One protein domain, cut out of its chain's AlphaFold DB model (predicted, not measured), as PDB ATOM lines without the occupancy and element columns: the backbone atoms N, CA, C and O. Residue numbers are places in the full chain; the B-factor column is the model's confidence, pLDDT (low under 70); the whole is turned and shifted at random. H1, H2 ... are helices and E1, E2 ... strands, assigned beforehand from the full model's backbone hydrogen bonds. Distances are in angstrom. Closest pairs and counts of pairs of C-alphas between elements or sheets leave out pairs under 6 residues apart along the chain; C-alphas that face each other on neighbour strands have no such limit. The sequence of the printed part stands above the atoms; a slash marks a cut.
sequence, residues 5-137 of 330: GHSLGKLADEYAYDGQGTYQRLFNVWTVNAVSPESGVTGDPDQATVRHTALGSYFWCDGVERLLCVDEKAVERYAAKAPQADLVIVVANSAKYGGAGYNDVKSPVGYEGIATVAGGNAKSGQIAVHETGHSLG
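AT A GLANCE: This is residues 5 to 137 of the 330 residues of an uncharacterized protein of Streptomyces viridifaciens (UniProt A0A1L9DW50). With little regular structure, the domain has a small three-stranded sheet near its middle, H3 over one face, H1 packed on H3, and residues 15 to 71 running round the outside. Of 133 printed residues, 44 are in named elements, in order H1 H2 E1 E2 E3 H3; the class is mixed, the sheet E1 E3 E2 mixed. It is compact, radius of gyration 14.1 A, spanning 43 by 32 by 27 A.

IN THESE COORDINATES: H1, residues 5 to 14, begins at C-alpha 5 (-10.646, 18.548, -34.737); H2 is 72 to 79, E1 88 to 92, E2 99 to 102, E3 114 to 118. H3, 124 to 135, 15.8 A long, ends at C-alpha 135 (-13.162, 23.204, -11.553).

HOW THE PARTS SIT: E1 and E3 are parallel, N 90 to O 115 2.8 A; E2 and E3 form an antiparallel hairpin, N 102 to O 114 2.8 A. H3 is on the sheet, two layers, height 7.2 A; its closest C-alphas to E2 are Glu 131 and Gly 101, 4.5 A. H1 touches H3, residues 125 to 129 alone, closest C-alphas Leu 11 and Gly 125, 5.8 A. H2 only grazes the sheet. Every O i to N i+4 pair is within hydrogen-bond range in H2 and H3, 4 of 6 in H1.

THE WHOLE: The printed part has no cut. Links H1 to H2 and E2 to E3 are long. Residues 5 to 20 have pLDDT under 70.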
ATOM      1  N   GLY A   5      -9.778  17.511 -34.165       25.92
ATOM      2  CA  GLY A   5     -10.646  18.548 -34.737       25.92
ATOM      3  C   GLY A   5     -12.145  18.387 -34.446       25.92
ATOM      4  O   GLY A   5     -12.855  19.385 -34.389       25.92
ATOM      5  N   HIS A   6     -12.637  17.161 -34.235       30.39
ATOM      6  CA  HIS A   6     -14.080  16.900 -34.107       30.39
ATOM      7  C   HIS A   6     -14.632  17.054 -32.676       30.39
ATOM      8  O   HIS A   6     -15.826  17.312 -32.531       30.39
ATOM      9  N   SER A   7     -13.808  16.925 -31.624       39.72
ATOM     10  CA  SER A   7     -14.273  17.085 -30.232       39.72
ATOM     11  C   SER A   7     -14.202  18.533 -29.734       39.72
ATOM     12  O   SER A   7     -15.015  18.934 -28.911       39.72
ATOM     13  N   LEU A   8     -13.270  19.345 -30.246       38.81
ATOM     14  CA  LEU A   8     -13.046  20.716 -29.767       38.81
ATOM     15  C   LEU A   8     -14.088  21.723 -30.272       38.81
ATOM     16  O   LEU A   8     -14.473  22.612 -29.517       38.81
ATOM     17  N   GLY A   9     -14.574  21.563 -31.510       35.12
ATOM     18  CA  GLY A   9     -15.691  22.370 -32.021       35.12
ATOM     19  C   GLY A   9     -16.969  22.153 -31.207       35.12
ATOM     20  O   GLY A   9     -17.659  23.111 -30.884       35.12
ATOM     21  N   LYS A  10     -17.214  20.908 -30.771       41.69
ATOM     22  CA  LYS A  10     -18.311  20.583 -29.851       41.69
ATOM     23  C   LYS A  10     -18.122  21.219 -28.481       41.69
ATOM     24  O   LYS A  10     -19.052  21.842 -28.005       41.69
ATOM     25  N   LEU A  11     -16.922  21.149 -27.901       43.41
ATOM     26  CA  LEU A  11     -16.662  21.719 -26.577       43.41
ATOM     27  C   LEU A  11     -16.912  23.235 -26.535       43.41
ATOM     28  O   LEU A  11     -17.577  23.698 -25.620       43.41
ATOM     29  N   ALA A  12     -16.447  24.010 -27.522       42.66
ATOM     30  CA  ALA A  12     -16.678  25.462 -27.558       42.66
ATOM     31  C   ALA A  12     -18.168  25.838 -27.722       42.66
ATOM     32  O   ALA A  12     -18.636  26.774 -27.068       42.66
ATOM     33  N   ASP A  13     -18.915  25.081 -28.532       42.53
ATOM     34  CA  ASP A  13     -20.368  25.242 -28.682       42.53
ATOM     35  C   ASP A  13     -21.130  24.764 -27.423       42.53
ATOM     36  O   ASP A  13     -22.145  25.348 -27.047       42.53
ATOM     37  N   GLU A  14     -20.619  23.747 -26.721       49.81
ATOM     38  CA  GLU A  14     -21.178  23.170 -25.487       49.81
ATOM     39  C   GLU A  14     -20.827  23.979 -24.221       49.81
ATOM     40  O   GLU A  14     -21.544  23.885 -23.227       49.81
ATOM     41  N   TYR A  15     -19.800  24.842 -24.259       51.09
ATOM     42  CA  TYR A  15     -19.489  25.818 -23.198       51.09
ATOM     43  C   TYR A  15     -20.490  26.982 -23.122       51.09
ATOM     44  O   TYR A  15     -20.388  27.832 -22.233       51.09
ATOM     45  N   ALA A  16     -21.505  27.006 -23.990       55.19
ATOM     46  CA  ALA A  16     -22.747  27.716 -23.722       55.19
ATOM     47  C   ALA A  16     -23.493  27.027 -22.561       55.19
ATOM     48  O   ALA A  16     -24.512  26.372 -22.753       55.19
ATOM     49  N   TYR A  17     -22.986  27.176 -21.336       58.69
ATOM     50  CA  TYR A  17     -23.599  26.632 -20.117       58.69
ATOM     51  C   TYR A  17     -25.015  27.180 -19.847       58.69
ATOM     52  O   TYR A  17     -25.719  26.666 -18.982       58.69
ATOM     53  N   ASP A  18     -25.410  28.231 -20.571       59.16
ATOM     54  CA  ASP A  18     -26.743  28.831 -20.603       59.16
ATOM     55  C   ASP A  18     -27.520  28.570 -21.908       59.16
ATOM     56  O   ASP A  18     -28.505  29.255 -22.194       59.16
ATOM     57  N   GLY A  19     -27.016  27.671 -22.758       57.59
ATOM     58  CA  GLY A  19     -27.581  27.331 -24.064       57.59
ATOM     59  C   GLY A  19     -27.537  28.449 -25.113       57.59
ATOM     60  O   GLY A  19     -28.025  28.242 -26.224       57.59
ATOM     61  N   GLN A  20     -26.983  29.626 -24.792       59.38
ATOM     62  CA  GLN A  20     -27.015  30.825 -25.646       59.38
ATOM     63  C   GLN A  20     -25.630  31.419 -25.922       59.38
ATOM     64  O   GLN A  20     -25.491  32.259 -26.809       59.38
ATOM     65  N   GLY A  21     -24.600  30.990 -25.189       75.25
ATOM     66  CA  GLY A  21     -23.223  31.408 -25.436       75.25
ATOM     67  C   GLY A  21     -22.941  32.846 -25.002       75.25
ATOM     68  O   GLY A  21     -21.989  33.457 -25.483       75.25
ATOM     69  N   THR A  22     -23.740  33.392 -24.076       85.25
ATOM     70  CA  THR A  22     -23.683  34.801 -23.634       85.25
ATOM     71  C   THR A  22     -22.273  35.240 -23.225       85.25
ATOM     72  O   THR A  22     -21.863  36.368 -23.492       85.25
ATOM     73  N   TYR A  23     -21.502  34.333 -22.628       89.50
ATOM     74  CA  TYR A  23     -20.179  34.614 -22.068       89.50
ATOM     75  C   TYR A  23     -19.021  34.055 -22.900       89.50
ATOM     76  O   TYR A  23     -17.876  34.123 -22.465       89.50
ATOM     77  N   GLN A  24     -19.276  33.545 -24.111       87.25
ATOM     78  CA  GLN A  24     -18.240  32.923 -24.952       87.25
ATOM     79  C   GLN A  24     -17.056  33.850 -25.255       87.25
ATOM     80  O   GLN A  24     -15.930  33.389 -25.394       87.25
ATOM     81  N   ARG A  25     -17.287  35.167 -25.332       90.44
ATOM     82  CA  ARG A  25     -16.224  36.155 -25.589       90.44
ATOM     83  C   ARG A  25     -15.447  36.578 -24.337       90.44
ATOM     84  O   ARG A  25     -14.603  37.462 -24.445       90.44
ATOM     85  N   LEU A  26     -15.737  36.003 -23.165       90.06
ATOM     86  CA  LEU A  26     -14.951  36.237 -21.946       90.06
ATOM     87  C   LEU A  26     -13.719  35.339 -21.843       90.06
ATOM     88  O   LEU A  26     -12.829  35.648 -21.060       90.06
ATOM     89  N   PHE A  27     -13.648  34.253 -22.608       87.25
ATOM     90  CA  PHE A  27     -12.552  33.298 -22.507       87.25
ATOM     91  C   PHE A  27     -11.911  33.015 -23.862       87.25
ATOM     92  O   PHE A  27     -12.495  33.213 -24.926       87.25
ATOM     93  N   ASN A  28     -10.677  32.525 -23.795       88.75
ATOM     94  CA  ASN A  28      -9.931  32.004 -24.929       88.75
ATOM     95  C   ASN A  28      -9.752  30.496 -24.751       88.75
ATOM     96  O   ASN A  28      -9.762  29.988 -23.633       88.75
ATOM     97  N   VAL A  29      -9.549  29.779 -25.855       89.62
ATOM     98  CA  VAL A  29      -9.262  28.341 -25.825       89.62
ATOM     99  C   VAL A  29      -7.953  28.085 -26.553       89.62
ATOM    100  O   VAL A  29      -7.818  28.385 -27.740       89.62
ATOM    101  N   TRP A  30      -6.991  27.492 -25.847       90.69
ATOM    102  CA  TRP A  30      -5.729  27.033 -26.419       90.69
ATOM    103  C   TRP A  30      -5.662  25.513 -26.395       90.69
ATOM    104  O   TRP A  30      -6.102  24.865 -25.449       90.69
ATOM    105  N   THR A  31      -5.068  24.938 -27.437       92.56
ATOM    106  CA  THR A  31      -4.847  23.494 -27.516       92.56
ATOM    107  C   THR A  31      -3.380  23.189 -27.272       92.56
ATOM    108  O   THR A  31      -2.493  23.737 -27.927       92.56
ATOM    109  N   VAL A  32      -3.114  22.295 -26.323       94.19
ATOM    110  CA  VAL A  32      -1.765  21.807 -26.033       94.19
ATOM    111  C   VAL A  32      -1.715  20.317 -26.342       94.19
ATOM    112  O   VAL A  32      -2.343  19.503 -25.672       94.19
ATOM    113  N   ASN A  33      -0.946  19.945 -27.364       94.06
ATOM    114  CA  ASN A  33      -0.814  18.545 -27.760       94.06
ATOM    115  C   ASN A  33       0.092  17.779 -26.779       94.06
ATOM    116  O   ASN A  33       1.306  18.003 -26.731       94.06
ATOM    117  N   ALA A  34      -0.496  16.839 -26.036       95.12
ATOM    118  CA  ALA A  34       0.208  15.882 -25.187       95.12
ATOM    119  C   ALA A  34       0.291  14.514 -25.881       95.12
ATOM    120  O   ALA A  34      -0.681  13.767 -25.940       95.12
ATOM    121  N   VAL A  35       1.453  14.203 -26.462       95.56
ATOM    122  CA  VAL A  35       1.658  12.967 -27.235       95.56
ATOM    123  C   VAL A  35       1.947  11.796 -26.297       95.56
ATOM    124  O   VAL A  35       2.987  11.773 -25.642       95.56
ATOM    125  N   SER A  36       1.042  10.818 -26.270       97.69
ATOM    126  CA  SER A  36       1.186   9.579 -25.500       97.69
ATOM    127  C   SER A  36       1.890   8.477 -26.308       97.69
ATOM    128  O   SER A  36       1.572   8.312 -27.488       97.69
ATOM    129  N   PRO A  37       2.794   7.692 -25.691       97.62
ATOM    130  CA  PRO A  37       3.361   6.483 -26.297       97.62
ATOM    131  C   PRO A  37       2.320   5.399 -26.601       97.62
ATOM    132  O   PRO A  37       2.443   4.692 -27.599       97.62
ATOM    133  N   GLU A  38       1.294   5.277 -25.755       98.12
ATOM    134  CA  GLU A  38       0.212   4.308 -25.916       98.12
ATOM    135  C   GLU A  38      -1.147   4.993 -26.106       98.12
ATOM    136  O   GLU A  38      -1.400   6.088 -25.598       98.12
ATOM    137  N   SER A  39      -2.038   4.326 -26.844       97.62
ATOM    138  CA  SER A  39      -3.437   4.733 -26.989       97.62
ATOM    139  C   SER A  39      -4.287   4.177 -25.845       97.62
ATOM    140  O   SER A  39      -4.062   3.056 -25.388       97.62
ATOM    141  N   GLY A  40      -5.315   4.922 -25.440       97.31
ATOM    142  CA  GLY A  40      -6.227   4.541 -24.361       97.31
ATOM    143  C   GLY A  40      -5.918   5.240 -23.039       97.31
ATOM    144  O   GLY A  40      -5.216   6.252 -22.998       97.31
ATOM    145  N   VAL A  41      -6.470   4.689 -21.959       98.25
ATOM    146  CA  VAL A  41      -6.389   5.206 -20.586       98.25
ATOM    147  C   VAL A  41      -6.179   4.018 -19.642       98.25
ATOM    148  O   VAL A  41      -6.694   2.931 -19.898       98.25
ATOM    149  N   THR A  42      -5.412   4.192 -18.564       98.62
ATOM    150  CA  THR A  42      -5.292   3.162 -17.515       98.62
ATOM    151  C   THR A  42      -6.670   2.906 -16.882       98.62
ATOM    152  O   THR A  42      -7.428   3.844 -16.643       98.62
ATOM    153  N   GLY A  43      -7.027   1.650 -16.613       97.81
ATOM    154  CA  GLY A  43      -8.338   1.278 -16.062       97.81
ATOM    155  C   GLY A  43      -9.461   1.057 -17.095       97.81
ATOM    156  O   GLY A  43     -10.629   0.920 -16.705       97.81
ATOM    157  N   ASP A  44      -9.130   1.040 -18.393       97.81
ATOM    158  CA  ASP A  44     -10.045   0.805 -19.521       97.81
ATOM    159  C   ASP A  44      -9.430  -0.210 -20.518       97.81
ATOM    160  O   ASP A  44      -8.353   0.061 -21.064       97.81
ATOM    161  N   PRO A  45     -10.060  -1.383 -20.764       95.62
ATOM    162  CA  PRO A  45     -11.447  -1.747 -20.429       95.62
ATOM    163  C   PRO A  45     -11.707  -2.129 -18.967       95.62
ATOM    164  O   PRO A  45     -12.833  -1.978 -18.493       95.62
ATOM    165  N   ASP A  46     -10.693  -2.587 -18.237       95.38
ATOM    166  CA  ASP A  46     -10.830  -3.058 -16.856       95.38
ATOM    167  C   ASP A  46      -9.817  -2.401 -15.914       95.38
ATOM    168  O   ASP A  46      -8.823  -1.814 -16.341       95.38
ATOM    169  N   GLN A  47     -10.070  -2.512 -14.608       96.38
ATOM    170  CA  GLN A  47      -9.238  -1.908 -13.565       96.38
ATOM    171  C   GLN A  47      -7.776  -2.394 -13.588       96.38
ATOM    172  O   GLN A  47      -6.893  -1.682 -13.120       96.38
ATOM    173  N   ALA A  48      -7.502  -3.582 -14.137       97.12
ATOM    174  CA  ALA A  48      -6.152  -4.133 -14.223       97.12
ATOM    175  C   ALA A  48      -5.351  -3.577 -15.416       97.12
ATOM    176  O   ALA A  48      -4.136  -3.772 -15.490       97.12
ATOM    177  N   THR A  49      -6.006  -2.892 -16.355       98.06
ATOM    178  CA  THR A  49      -5.366  -2.381 -17.566       98.06
ATOM    179  C   THR A  49      -4.460  -1.192 -17.257       98.06
ATOM    180  O   THR A  49      -4.908  -0.187 -16.717       98.06
ATOM    181  N   VAL A  50      -3.194  -1.262 -17.677       98.06
ATOM    182  CA  VAL A  50      -2.208  -0.179 -17.530       98.06
ATOM    183  C   VAL A  50      -1.833   0.387 -18.900       98.06
ATOM    184  O   VAL A  50      -1.650  -0.362 -19.865       98.06
ATOM    185  N   ARG A  51      -1.739   1.720 -18.986       97.69
ATOM    186  CA  ARG A  51      -1.306   2.476 -20.169       97.69
ATOM    187  C   ARG A  51      -0.315   3.569 -19.779       97.69
ATOM    188  O   ARG A  51      -0.556   4.353 -18.863       97.69
ATOM    189  N   HIS A  52       0.769   3.673 -20.529       97.75
ATOM    190  CA  HIS A  52       1.754   4.738 -20.445       97.75
ATOM    191  C   HIS A  52       1.324   5.913 -21.329       97.75
ATOM    192  O   HIS A  52       1.572   5.946 -22.538       97.75
ATOM    193  N   THR A  53       0.670   6.898 -20.713       98.38
ATOM    194  CA  THR A  53       0.160   8.101 -21.386       98.38
ATOM    195  C   THR A  53       0.855   9.366 -20.886       98.38
ATOM    196  O   THR A  53       1.394   9.408 -19.781       98.38
ATOM    197  N   ALA A  54       0.855  10.421 -21.705       97.81
ATOM    198  CA  ALA A  54       1.588  11.661 -21.435       97.81
ATOM    199  C   ALA A  54       1.153  12.386 -20.151       97.81
ATOM    200  O   ALA A  54       1.971  13.054 -19.519       97.81
ATOM    201  N   LEU A  55      -0.130  12.267 -19.801       97.94
ATOM    202  CA  LEU A  55      -0.755  12.918 -18.646       97.94
ATOM    203  C   LEU A  55      -1.115  11.924 -17.532       97.94
ATOM    204  O   LEU A  55      -1.735  12.313 -16.548       97.94
ATOM    205  N   GLY A  56      -0.762  10.644 -17.704       97.69
ATOM    206  CA  GLY A  56      -1.019   9.600 -16.717       97.69
ATOM    207  C   GLY A  56      -2.488   9.472 -16.325       97.69
ATOM    208  O   GLY A  56      -2.765   9.230 -15.159       97.69
ATOM    209  N   SER A  57      -3.430   9.682 -17.253       97.62
ATOM    210  CA  SER A  57      -4.857   9.573 -16.940       97.62
ATOM    211  C   SER A  57      -5.256   8.136 -16.588       97.62
ATOM    212  O   SER A  57      -4.786   7.178 -17.219       97.62
ATOM    213  N   TYR A  58      -6.137   7.980 -15.597       98.38
ATOM    214  CA  TYR A  58      -6.604   6.679 -15.121       98.38
ATOM    215  C   TYR A  58      -8.027   6.725 -14.546       98.38
ATOM    216  O   TYR A  58      -8.403   7.667 -13.851       98.38
ATOM    217  N   PHE A  59      -8.814   5.687 -14.833       98.44
ATOM    218  CA  PHE A  59     -10.103   5.417 -14.184       98.44
ATOM    219  C   PHE A  59      -9.914   4.729 -12.826       98.44
ATOM    220  O   PHE A  59      -8.807   4.304 -12.494       98.44
ATOM    221  N   TRP A  60     -11.007   4.532 -12.078       97.06
ATOM    222  CA  TRP A  60     -11.004   3.859 -10.765       97.06
ATOM    223  C   TRP A  60     -10.231   4.605  -9.677       97.06
ATOM    224  O   TRP A  60      -9.793   4.003  -8.692       97.06
ATOM    225  N   CYS A  61     -10.068   5.914  -9.843       95.81
ATOM    226  CA  CYS A  61      -9.532   6.776  -8.804       95.81
ATOM    227  C   CYS A  61     -10.405   6.663  -7.543       95.81
ATOM    228  O   CYS A  61     -11.629   6.588  -7.639       95.81
ATOM    229  N   ASP A  62      -9.768   6.518  -6.380       92.31
ATOM    230  CA  ASP A  62     -10.421   6.238  -5.090       92.31
ATOM    231  C   ASP A  62     -11.417   5.059  -5.103       92.31
ATOM    232  O   ASP A  62     -12.358   4.992  -4.315       92.31
ATOM    233  N   GLY A  63     -11.214   4.094  -6.009       91.06
ATOM    234  CA  GLY A  63     -12.093   2.934  -6.172       91.06
ATOM    235  C   GLY A  63     -13.405   3.229  -6.908       91.06
ATOM    236  O   GLY A  63     -14.232   2.329  -7.050       91.06
ATOM    237  N   VAL A  64     -13.602   4.449  -7.415       91.25
ATOM    238  CA  VAL A  64     -14.795   4.853  -8.167       91.25
ATOM    239  C   VAL A  64     -14.534   4.705  -9.663       91.25
ATOM    240  O   VAL A  64     -13.770   5.466 -10.247       91.25
ATOM    241  N   GLU A  65     -15.200   3.746 -10.313       94.00
ATOM    242  CA  GLU A  65     -14.947   3.385 -11.720       94.00
ATOM    243  C   GLU A  65     -14.902   4.581 -12.679       94.00
ATOM    244  O   GLU A  65     -13.980   4.706 -13.480       94.00
ATOM    245  N   ARG A  66     -15.898   5.463 -12.598       93.94
ATOM    246  CA  ARG A  66     -16.042   6.615 -13.500       93.94
ATOM    247  C   ARG A  66     -15.124   7.793 -13.162       93.94
ATOM    248  O   ARG A  66     -15.110   8.754 -13.927       93.94
ATOM    249  N   LEU A  67     -14.432   7.764 -12.022       96.25
ATOM    250  CA  LEU A  67     -13.586   8.872 -11.594       96.25
ATOM    251  C   LEU A  67     -12.275   8.820 -12.384       96.25
ATOM    252  O   LEU A  67     -11.461   7.911 -12.200       96.25
ATOM    253  N   LEU A  68     -12.131   9.766 -13.312       98.31
ATOM    254  CA  LEU A  68     -11.022   9.849 -14.261       98.31
ATOM    255  C   LEU A  68      -9.975  10.842 -13.747       98.31
ATOM    256  O   LEU A  68     -10.039  12.034 -14.029       98.31
ATOM    257  N   CYS A  69      -8.999  10.351 -13.000       98.06
ATOM    258  CA  CYS A  69      -7.930  11.177 -12.450       98.06
ATOM    259  C   CYS A  69      -6.740  11.289 -13.414       98.06
ATOM    260  O   CYS A  69      -6.650  10.579 -14.420       98.06
ATOM    261  N   VAL A  70      -5.822  12.207 -13.113       98.06
ATOM    262  CA  VAL A  70      -4.621  12.516 -13.907       98.06
ATOM    263  C   VAL A  70      -3.393  12.670 -13.011       98.06
ATOM    264  O   VAL A  70      -3.517  12.919 -11.814       98.06
ATOM    265  N   ASP A  71      -2.194  12.573 -13.592       97.56
ATOM    266  CA  ASP A  71      -0.969  13.036 -12.932       97.56
ATOM    267  C   ASP A  71      -0.905  14.570 -13.018       97.56
ATOM    268  O   ASP A  71      -0.525  15.137 -14.046       97.56
ATOM    269  N   GLU A  72      -1.259  15.255 -11.929       96.31
ATOM    270  CA  GLU A  72      -1.261  16.721 -11.846       96.31
ATOM    271  C   GLU A  72       0.108  17.340 -12.174       96.31
ATOM    272  O   GLU A  72       0.175  18.392 -12.808       96.31
ATOM    273  N   LYS A  73       1.226  16.672 -11.841       96.06
ATOM    274  CA  LYS A  73       2.566  17.171 -12.203       96.06
ATOM    275  C   LYS A  73       2.819  17.050 -13.698       96.06
ATOM    276  O   LYS A  73       3.591  17.834 -14.252       96.06
ATOM    277  N   ALA A  74       2.254  16.040 -14.355       97.12
ATOM    278  CA  ALA A  74       2.303  15.941 -15.806       97.12
ATOM    279  C   ALA A  74       1.456  17.033 -16.457       97.12
ATOM    280  O   ALA A  74       1.960  17.709 -17.355       97.12
ATOM    281  N   VAL A  75       0.238  17.256 -15.960       97.00
ATOM    282  CA  VAL A  75      -0.640  18.346 -16.409       97.00
ATOM    283  C   VAL A  75       0.064  19.697 -16.296       97.00
ATOM    284  O   VAL A  75       0.162  20.401 -17.299       97.00
ATOM    285  N   GLU A  76       0.667  20.000 -15.147       96.00
ATOM    286  CA  GLU A  76       1.424  21.233 -14.896       96.00
ATOM    287  C   GLU A  76       2.515  21.483 -15.957       96.00
ATOM    288  O   GLU A  76       2.605  22.567 -16.536       96.00
ATOM    289  N   ARG A  77       3.315  20.460 -16.306       96.06
ATOM    290  CA  ARG A  77       4.368  20.586 -17.339       96.06
ATOM    291  C   ARG A  77       3.816  20.957 -18.716       96.06
ATOM    292  O   ARG A  77       4.528  21.576 -19.512       96.06
ATOM    293  N   TYR A  78       2.596  20.536 -19.035       96.00
ATOM    294  CA  TYR A  78       1.941  20.888 -20.293       96.00
ATOM    295  C   TYR A  78       1.230  22.239 -20.208       96.00
ATOM    296  O   TYR A  78       1.349  23.021 -21.152       96.00
ATOM    297  N   ALA A  79       0.576  22.544 -19.086       95.25
ATOM    298  CA  ALA A  79      -0.058  23.834 -18.825       95.25
ATOM    299  C   ALA A  79       0.949  24.992 -18.904       95.25
ATOM    300  O   ALA A  79       0.636  26.038 -19.462       95.25
ATOM    301  N   ALA A  80       2.207  24.773 -18.504       95.25
ATOM    302  CA  ALA A  80       3.287  25.756 -18.643       95.25
ATOM    303  C   ALA A  80       3.552  26.230 -20.091       95.25
ATOM    304  O   ALA A  80       4.200  27.254 -20.297       95.25
ATOM    305  N   LYS A  81       3.060  25.512 -21.112       94.44
ATOM    306  CA  LYS A  81       3.132  25.932 -22.525       94.44
ATOM    307  C   LYS A  81       2.038  26.934 -22.912       94.44
ATOM    308  O   LYS A  81       2.128  27.532 -23.980       94.44
ATOM    309  N   ALA A  82       1.030  27.101 -22.064       93.19
ATOM    310  CA  ALA A  82      -0.044  28.079 -22.172       93.19
ATOM    311  C   ALA A  82      -0.218  28.786 -20.809       93.19
ATOM    312  O   ALA A  82      -1.239  28.608 -20.151       93.19
ATOM    313  N   PRO A  83       0.767  29.591 -20.366       91.00
ATOM    314  CA  PRO A  83       0.814  30.158 -19.009       91.00
ATOM    315  C   PRO A  83      -0.256  31.227 -18.727       91.00
ATOM    316  O   PRO A  83      -0.250  31.832 -17.665       91.00
ATOM    317  N   GLN A  84      -1.133  31.509 -19.693       91.12
ATOM    318  CA  GLN A  84      -2.295  32.386 -19.530       91.12
ATOM    319  C   GLN A  84      -3.583  31.595 -19.260       91.12
ATOM    320  O   GLN A  84      -4.662  32.172 -19.300       91.12
ATOM    321  N   ALA A  85      -3.498  30.272 -19.094       92.44
ATOM    322  CA  ALA A  85      -4.660  29.450 -18.803       92.44
ATOM    323  C   ALA A  85      -5.101  29.636 -17.348       92.44
ATOM    324  O   ALA A  85      -4.308  29.428 -16.434       92.44
ATOM    325  N   ASP A  86      -6.384  29.929 -17.152       93.38
ATOM    326  CA  ASP A  86      -7.010  29.980 -15.825       93.38
ATOM    327  C   ASP A  86      -7.612  28.617 -15.428       93.38
ATOM    328  O   ASP A  86      -7.730  28.281 -14.251       93.38
ATOM    329  N   LEU A  87      -7.948  27.790 -16.423       94.38
ATOM    330  CA  LEU A  87      -8.512  26.449 -16.273       94.38
ATOM    331  C   LEU A  87      -7.857  25.486 -17.271       94.38
ATOM    332  O   LEU A  87      -7.657  25.834 -18.437       94.38
ATOM    333  N   VAL A  88      -7.582  24.252 -16.844       96.31
ATOM    334  CA  VAL A  88      -7.092  23.182 -17.727       96.31
ATOM    335  C   VAL A  88      -8.175  22.131 -17.946       96.31
ATOM    336  O   VAL A  88      -8.760  21.631 -16.993       96.31
ATOM    337  N   ILE A  89      -8.405  21.739 -19.201       96.81
ATOM    338  CA  ILE A  89      -9.286  20.614 -19.540       96.81
ATOM    339  C   ILE A  89      -8.449  19.495 -20.160       96.81
ATOM    340  O   ILE A  89      -7.865  19.654 -21.234       96.81
ATOM    341  N   VAL A  90      -8.398  18.347 -19.490       97.94
ATOM    342  CA  VAL A  90      -7.715  17.142 -19.959       97.94
ATOM    343  C   VAL A  90      -8.701  16.249 -20.699       97.94
ATOM    344  O   VAL A  90      -9.606  15.664 -20.108       97.94
ATOM    345  N   VAL A  91      -8.488  16.091 -22.003       97.62
ATOM    346  CA  VAL A  91      -9.293  15.205 -22.849       97.62
ATOM    347  C   VAL A  91      -8.592  13.852 -22.974       97.62
ATOM    348  O   VAL A  91      -7.590  13.719 -23.678       97.62
ATOM    349  N   ALA A  92      -9.105  12.838 -22.283       97.75
ATOM    350  CA  ALA A  92      -8.567  11.484 -22.309       97.75
ATOM    351  C   ALA A  92      -9.141  10.674 -23.481       97.75
ATOM    352  O   ALA A  92     -10.341  10.719 -23.762       97.75
ATOM    353  N   ASN A  93      -8.295   9.895 -24.156       97.00
ATOM    354  CA  ASN A  93      -8.697   9.067 -25.294       97.00
ATOM    355  C   ASN A  93      -9.374   7.764 -24.830       97.00
ATOM    356  O   ASN A  93      -8.746   6.706 -24.804       97.00
ATOM    357  N   SER A  94     -10.641   7.848 -24.425       97.38
ATOM    358  CA  SER A  94     -11.470   6.697 -24.059       97.38
ATOM    359  C   SER A  94     -12.941   6.962 -24.382       97.38
ATOM    360  O   SER A  94     -13.412   8.098 -24.287       97.38
ATOM    361  N   ALA A  95     -13.665   5.906 -24.760       96.62
ATOM    362  CA  ALA A  95     -15.120   5.921 -24.906       96.62
ATOM    363  C   ALA A  95     -15.861   5.586 -23.598       96.62
ATOM    364  O   ALA A  95     -17.080   5.763 -23.525       96.62
ATOM    365  N   LYS A  96     -15.153   5.112 -22.563       96.44
ATOM    366  CA  LYS A  96     -15.719   4.810 -21.245       96.44
ATOM    367  C   LYS A  96     -16.269   6.081 -20.600       96.44
ATOM    368  O   LYS A  96     -15.742   7.169 -20.797       96.44
ATOM    369  N   TYR A  97     -17.372   5.962 -19.869       95.69
ATOM    370  CA  TYR A  97     -17.968   7.103 -19.180       95.69
ATOM    371  C   TYR A  97     -17.106   7.517 -17.984       95.69
ATOM    372  O   TYR A  97     -16.888   6.706 -17.083       95.69
ATOM    373  N   GLY A  98     -16.681   8.779 -17.950       95.31
ATOM    374  CA  GLY A  98     -16.085   9.363 -16.758       95.31
ATOM    375  C   GLY A  98     -15.387  10.697 -16.979       95.31
ATOM    376  O   GLY A  98     -15.157  11.135 -18.112       95.31
ATOM    377  N   GLY A  99     -15.081  11.313 -15.849       97.06
ATOM    378  CA  GLY A  99     -14.540  12.652 -15.689       97.06
ATOM    379  C   GLY A  99     -14.190  12.883 -14.221       97.06
ATOM    380  O   GLY A  99     -14.431  12.013 -13.374       97.06
ATOM    381  N   ALA A 100     -13.545  14.007 -13.952       97.00
ATOM    382  CA  ALA A 100     -13.264  14.507 -12.618       97.00
ATOM    383  C   ALA A 100     -13.013  16.016 -12.682       97.00
ATOM    384  O   ALA A 100     -12.379  16.510 -13.620       97.00
ATOM    385  N   GLY A 101     -13.454  16.730 -11.655       96.56
ATOM    386  CA  GLY A 101     -13.222  18.152 -11.490       96.56
ATOM    387  C   GLY A 101     -12.357  18.433 -10.271       96.56
ATOM    388  O   GLY A 101     -12.669  18.016  -9.159       96.56
ATOM    389  N   TYR A 102     -11.272  19.165 -10.477       95.19
ATOM    390  CA  TYR A 102     -10.311  19.543  -9.451       95.19
ATOM    391  C   TYR A 102     -10.455  21.036  -9.196       95.19
ATOM    392  O   TYR A 102     -10.254  21.846 -10.104       95.19
ATOM    393  N   ASN A 103     -10.795  21.404  -7.964       91.44
ATOM    394  CA  ASN A 103     -11.121  22.780  -7.603       91.44
ATOM    395  C   ASN A 103     -10.150  23.422  -6.589       91.44
ATOM    396  O   ASN A 103     -10.176  24.648  -6.473       91.44
ATOM    397  N   ASP A 104      -9.281  22.639  -5.935       88.81
ATOM    398  CA  ASP A 104      -8.216  23.078  -5.004       88.81
ATOM    399  C   ASP A 104      -6.808  22.888  -5.607       88.81
ATOM    400  O   ASP A 104      -5.861  22.436  -4.959       88.81
ATOM    401  N   VAL A 105      -6.661  23.190  -6.901       89.56
ATOM    402  CA  VAL A 105      -5.362  23.079  -7.572       89.56
ATOM    403  C   VAL A 105      -4.493  24.286  -7.236       89.56
ATOM    404  O   VAL A 105      -4.904  25.433  -7.393       89.56
ATOM    405  N   LYS A 106      -3.252  24.027  -6.812       88.00
ATOM    406  CA  LYS A 106      -2.233  25.056  -6.561       88.00
ATOM    407  C   LYS A 106      -1.153  24.977  -7.629       88.00
ATOM    408  O   LYS A 106      -0.159  24.270  -7.459       88.00
ATOM    409  N   SER A 107      -1.363  25.696  -8.729       90.69
ATOM    410  CA  SER A 107      -0.439  25.713  -9.865       90.69
ATOM    411  C   SER A 107       0.575  26.865  -9.785       90.69
ATOM    412  O   SER A 107       0.179  28.026  -9.658       90.69
ATOM    413  N   PRO A 108       1.886  26.591  -9.934       89.75
ATOM    414  CA  PRO A 108       2.903  27.616 -10.174       89.75
ATOM    415  C   PRO A 108       2.699  28.458 -11.441       89.75
ATOM    416  O   PRO A 108       3.225  29.570 -11.495       89.75
ATOM    417  N   VAL A 109       1.979  27.958 -12.454       89.94
ATOM    418  CA  VAL A 109       1.696  28.700 -13.700       89.94
ATOM    419  C   VAL A 109       0.318  29.366 -13.728       89.94
ATOM    420  O   VAL A 109      -0.013  29.998 -14.724       89.94
ATOM    421  N   GLY A 110      -0.442  29.294 -12.631       90.06
ATOM    422  CA  GLY A 110      -1.551  30.211 -12.346       90.06
ATOM    423  C   GLY A 110      -2.971  29.680 -12.555       90.06
ATOM    424  O   GLY A 110      -3.898  30.330 -12.083       90.06
ATOM    425  N   TYR A 111      -3.164  28.512 -13.178       93.62
ATOM    426  CA  TYR A 111      -4.510  27.945 -13.332       93.62
ATOM    427  C   TYR A 111      -5.081  27.462 -11.986       93.62
ATOM    428  O   TYR A 111      -4.351  26.966 -11.123       93.62
ATOM    429  N   GLU A 112      -6.399  27.565 -11.816       93.44
ATOM    430  CA  GLU A 112      -7.091  27.306 -10.540       93.44
ATOM    431  C   GLU A 112      -7.934  26.021 -10.528       93.44
ATOM    432  O   GLU A 112      -8.606  25.725  -9.535       93.44
ATOM    433  N   GLY A 113      -7.943  25.265 -11.626       95.56
ATOM    434  CA  GLY A 113      -8.691  24.016 -11.707       95.56
ATOM    435  C   GLY A 113      -8.317  23.131 -12.888       95.56
ATOM    436  O   GLY A 113      -7.745  23.587 -13.884       95.56
ATOM    437  N   ILE A 114      -8.660  21.849 -12.766       97.38
ATOM    438  CA  ILE A 114      -8.497  20.840 -13.818       97.38
ATOM    439  C   ILE A 114      -9.822  20.109 -13.990       97.38
ATOM    440  O   ILE A 114     -10.287  19.474 -13.055       97.38
ATOM    441  N   ALA A 115     -10.383  20.127 -15.192       97.31
ATOM    442  CA  ALA A 115     -11.472  19.238 -15.575       97.31
ATOM    443  C   ALA A 115     -10.911  18.095 -16.424       97.31
ATOM    444  O   ALA A 115     -10.128  18.332 -17.344       97.31
ATOM    445  N   THR A 116     -11.303  16.854 -16.168       97.81
ATOM    446  CA  THR A 116     -10.949  15.707 -17.011       97.81
ATOM    447  C   THR A 116     -12.194  15.173 -17.703       97.81
ATOM    448  O   THR A 116     -13.283  15.162 -17.143       97.81
ATOM    449  N   VAL A 117     -12.057  14.720 -18.942       96.81
ATOM    450  CA  VAL A 117     -13.179  14.168 -19.701       96.81
ATOM    451  C   VAL A 117     -12.719  13.005 -20.562       96.81
ATOM    452  O   VAL A 117     -11.715  13.094 -21.272       96.81
ATOM    453  N   ALA A 118     -13.480  11.913 -20.550       96.38
ATOM    454  CA  ALA A 118     -13.334  10.848 -21.533       96.38
ATOM    455  C   ALA A 118     -13.851  11.326 -22.903       96.38
ATOM    456  O   ALA A 118     -15.045  11.273 -23.200       96.38
ATOM    457  N   GLY A 119     -12.948  11.836 -23.741       93.94
ATOM    458  CA  GLY A 119     -13.281  12.560 -24.972       93.94
ATOM    459  C   GLY A 119     -13.954  11.720 -26.057       93.94
ATOM    460  O   GLY A 119     -14.692  12.261 -26.877       93.94
ATOM    461  N   GLY A 120     -13.742  10.402 -26.054       93.38
ATOM    462  CA  GLY A 120     -14.400   9.474 -26.977       93.38
ATOM    463  C   GLY A 120     -15.814   9.077 -26.544       93.38
ATOM    464  O   GLY A 120     -16.515   8.401 -27.296       93.38
ATOM    465  N   ASN A 121     -16.253   9.456 -25.337       94.94
ATOM    466  CA  ASN A 121     -17.594   9.140 -24.864       94.94
ATOM    467  C   ASN A 121     -18.644   9.999 -25.588       94.94
ATOM    468  O   ASN A 121     -18.456  11.196 -25.798       94.94
ATOM    469  N   ALA A 122     -19.799   9.411 -25.906       92.19
ATOM    470  CA  ALA A 122     -20.890  10.115 -26.583       92.19
ATOM    471  C   ALA A 122     -21.465  11.300 -25.777       92.19
ATOM    472  O   ALA A 122     -22.084  12.185 -26.363       92.19
ATOM    473  N   LYS A 123     -21.269  11.319 -24.452       91.62
ATOM    474  CA  LYS A 123     -21.686  12.394 -23.539       91.62
ATOM    475  C   LYS A 123     -20.532  13.316 -23.122       91.62
ATOM    476  O   LYS A 123     -20.719  14.100 -22.197       91.62
ATOM    477  N   SER A 124     -19.363  13.224 -23.762       91.38
ATOM    478  CA  SER A 124     -18.152  13.975 -23.390       91.38
ATOM    479  C   SER A 124     -18.395  15.475 -23.224       91.38
ATOM    480  O   SER A 124     -17.941  16.045 -22.243       91.38
ATOM    481  N   GLY A 125     -19.193  16.091 -24.094       88.50
ATOM    482  CA  GLY A 125     -19.590  17.490 -23.954       88.50
ATOM    483  C   GLY A 125     -20.247  17.834 -22.624       88.50
ATOM    484  O   GLY A 125     -19.806  18.713 -21.892       88.50
ATOM    485  N   GLN A 126     -21.279  17.074 -22.260       92.06
ATOM    486  CA  GLN A 126     -22.004  17.260 -21.003       92.06
ATOM    487  C   GLN A 126     -21.141  16.928 -19.780       92.06
ATOM    488  O   GLN A 126     -21.271  17.587 -18.754       92.06
ATOM    489  N   ILE A 127     -20.248  15.938 -19.894       93.62
ATOM    490  CA  ILE A 127     -19.253  15.649 -18.856       93.62
ATOM    491  C   ILE A 127     -18.338  16.865 -18.689       93.62
ATOM    492  O   ILE A 127     -18.214  17.371 -17.588       93.62
ATOM    493  N   ALA A 128     -17.774  17.411 -19.767       92.75
ATOM    494  CA  ALA A 128     -16.891  18.573 -19.686       92.75
ATOM    495  C   ALA A 128     -17.566  19.787 -19.024       92.75
ATOM    496  O   ALA A 128     -16.936  20.455 -18.204       92.75
ATOM    497  N   VAL A 129     -18.847  20.042 -19.313       92.88
ATOM    498  CA  VAL A 129     -19.613  21.106 -18.640       92.88
ATOM    499  C   VAL A 129     -19.774  20.812 -17.142       92.88
ATOM    500  O   VAL A 129     -19.520  21.697 -16.328       92.88
ATOM    501  N   HIS A 130     -20.134  19.581 -16.768       96.12
ATOM    502  CA  HIS A 130     -20.241  19.151 -15.368       96.12
ATOM    503  C   HIS A 130     -18.909  19.307 -14.612       96.12
ATOM    504  O   HIS A 130     -18.854  19.984 -13.587       96.12
ATOM    505  N   GLU A 131     -17.812  18.783 -15.163       96.44
ATOM    506  CA  GLU A 131     -16.490  18.843 -14.524       96.44
ATOM    507  C   GLU A 131     -15.927  20.274 -14.463       96.44
ATOM    508  O   GLU A 131     -15.183  20.635 -13.545       96.44
ATOM    509  N   THR A 132     -16.322  21.133 -15.404       94.81
ATOM    510  CA  THR A 132     -16.040  22.574 -15.332       94.81
ATOM    511  C   THR A 132     -16.862  23.251 -14.231       94.81
ATOM    512  O   THR A 132     -16.367  24.174 -13.586       94.81
ATOM    513  N   GLY A 133     -18.071  22.763 -13.941       96.25
ATOM    514  CA  GLY A 133     -18.866  23.180 -12.781       96.25
ATOM    515  C   GLY A 133     -18.098  23.048 -11.465       96.25
ATOM    516  O   GLY A 133     -18.098  23.971 -10.650       96.25
ATOM    517  N   HIS A 134     -17.354  21.958 -11.289       97.50
ATOM    518  CA  HIS A 134     -16.433  21.808 -10.161       97.50
ATOM    519  C   HIS A 134     -15.214  22.725 -10.289       97.50
ATOM    520  O   HIS A 134     -14.907  23.507  -9.390       97.50
ATOM    521  N   SER A 135     -14.511  22.644 -11.417       96.50
ATOM    522  CA  SER A 135     -13.162  23.204 -11.553       96.50
ATOM    523  C   SER A 135     -13.151  24.734 -11.607       96.50
ATOM    524  O   SER A 135     -12.288  25.372 -10.999       96.50
ATOM    525  N   LEU A 136     -14.148  25.316 -12.280       94.56
ATOM    526  CA  LEU A 136     -14.374  26.754 -12.408       94.56
ATOM    527  C   LEU A 136     -15.504  27.225 -11.485       94.56
ATOM    528  O   LEU A 136     -15.322  28.169 -10.729       94.56
ATOM    529  N   GLY A 137     -16.667  26.575 -11.491       95.12
ATOM    530  CA  GLY A 137     -17.803  27.004 -10.662       95.12
ATOM    531  C   GLY A 137     -17.624  26.744  -9.161       95.12
ATOM    532  O   GLY A 137     -18.372  27.298  -8.360       95.12
TER     533      GLY A 137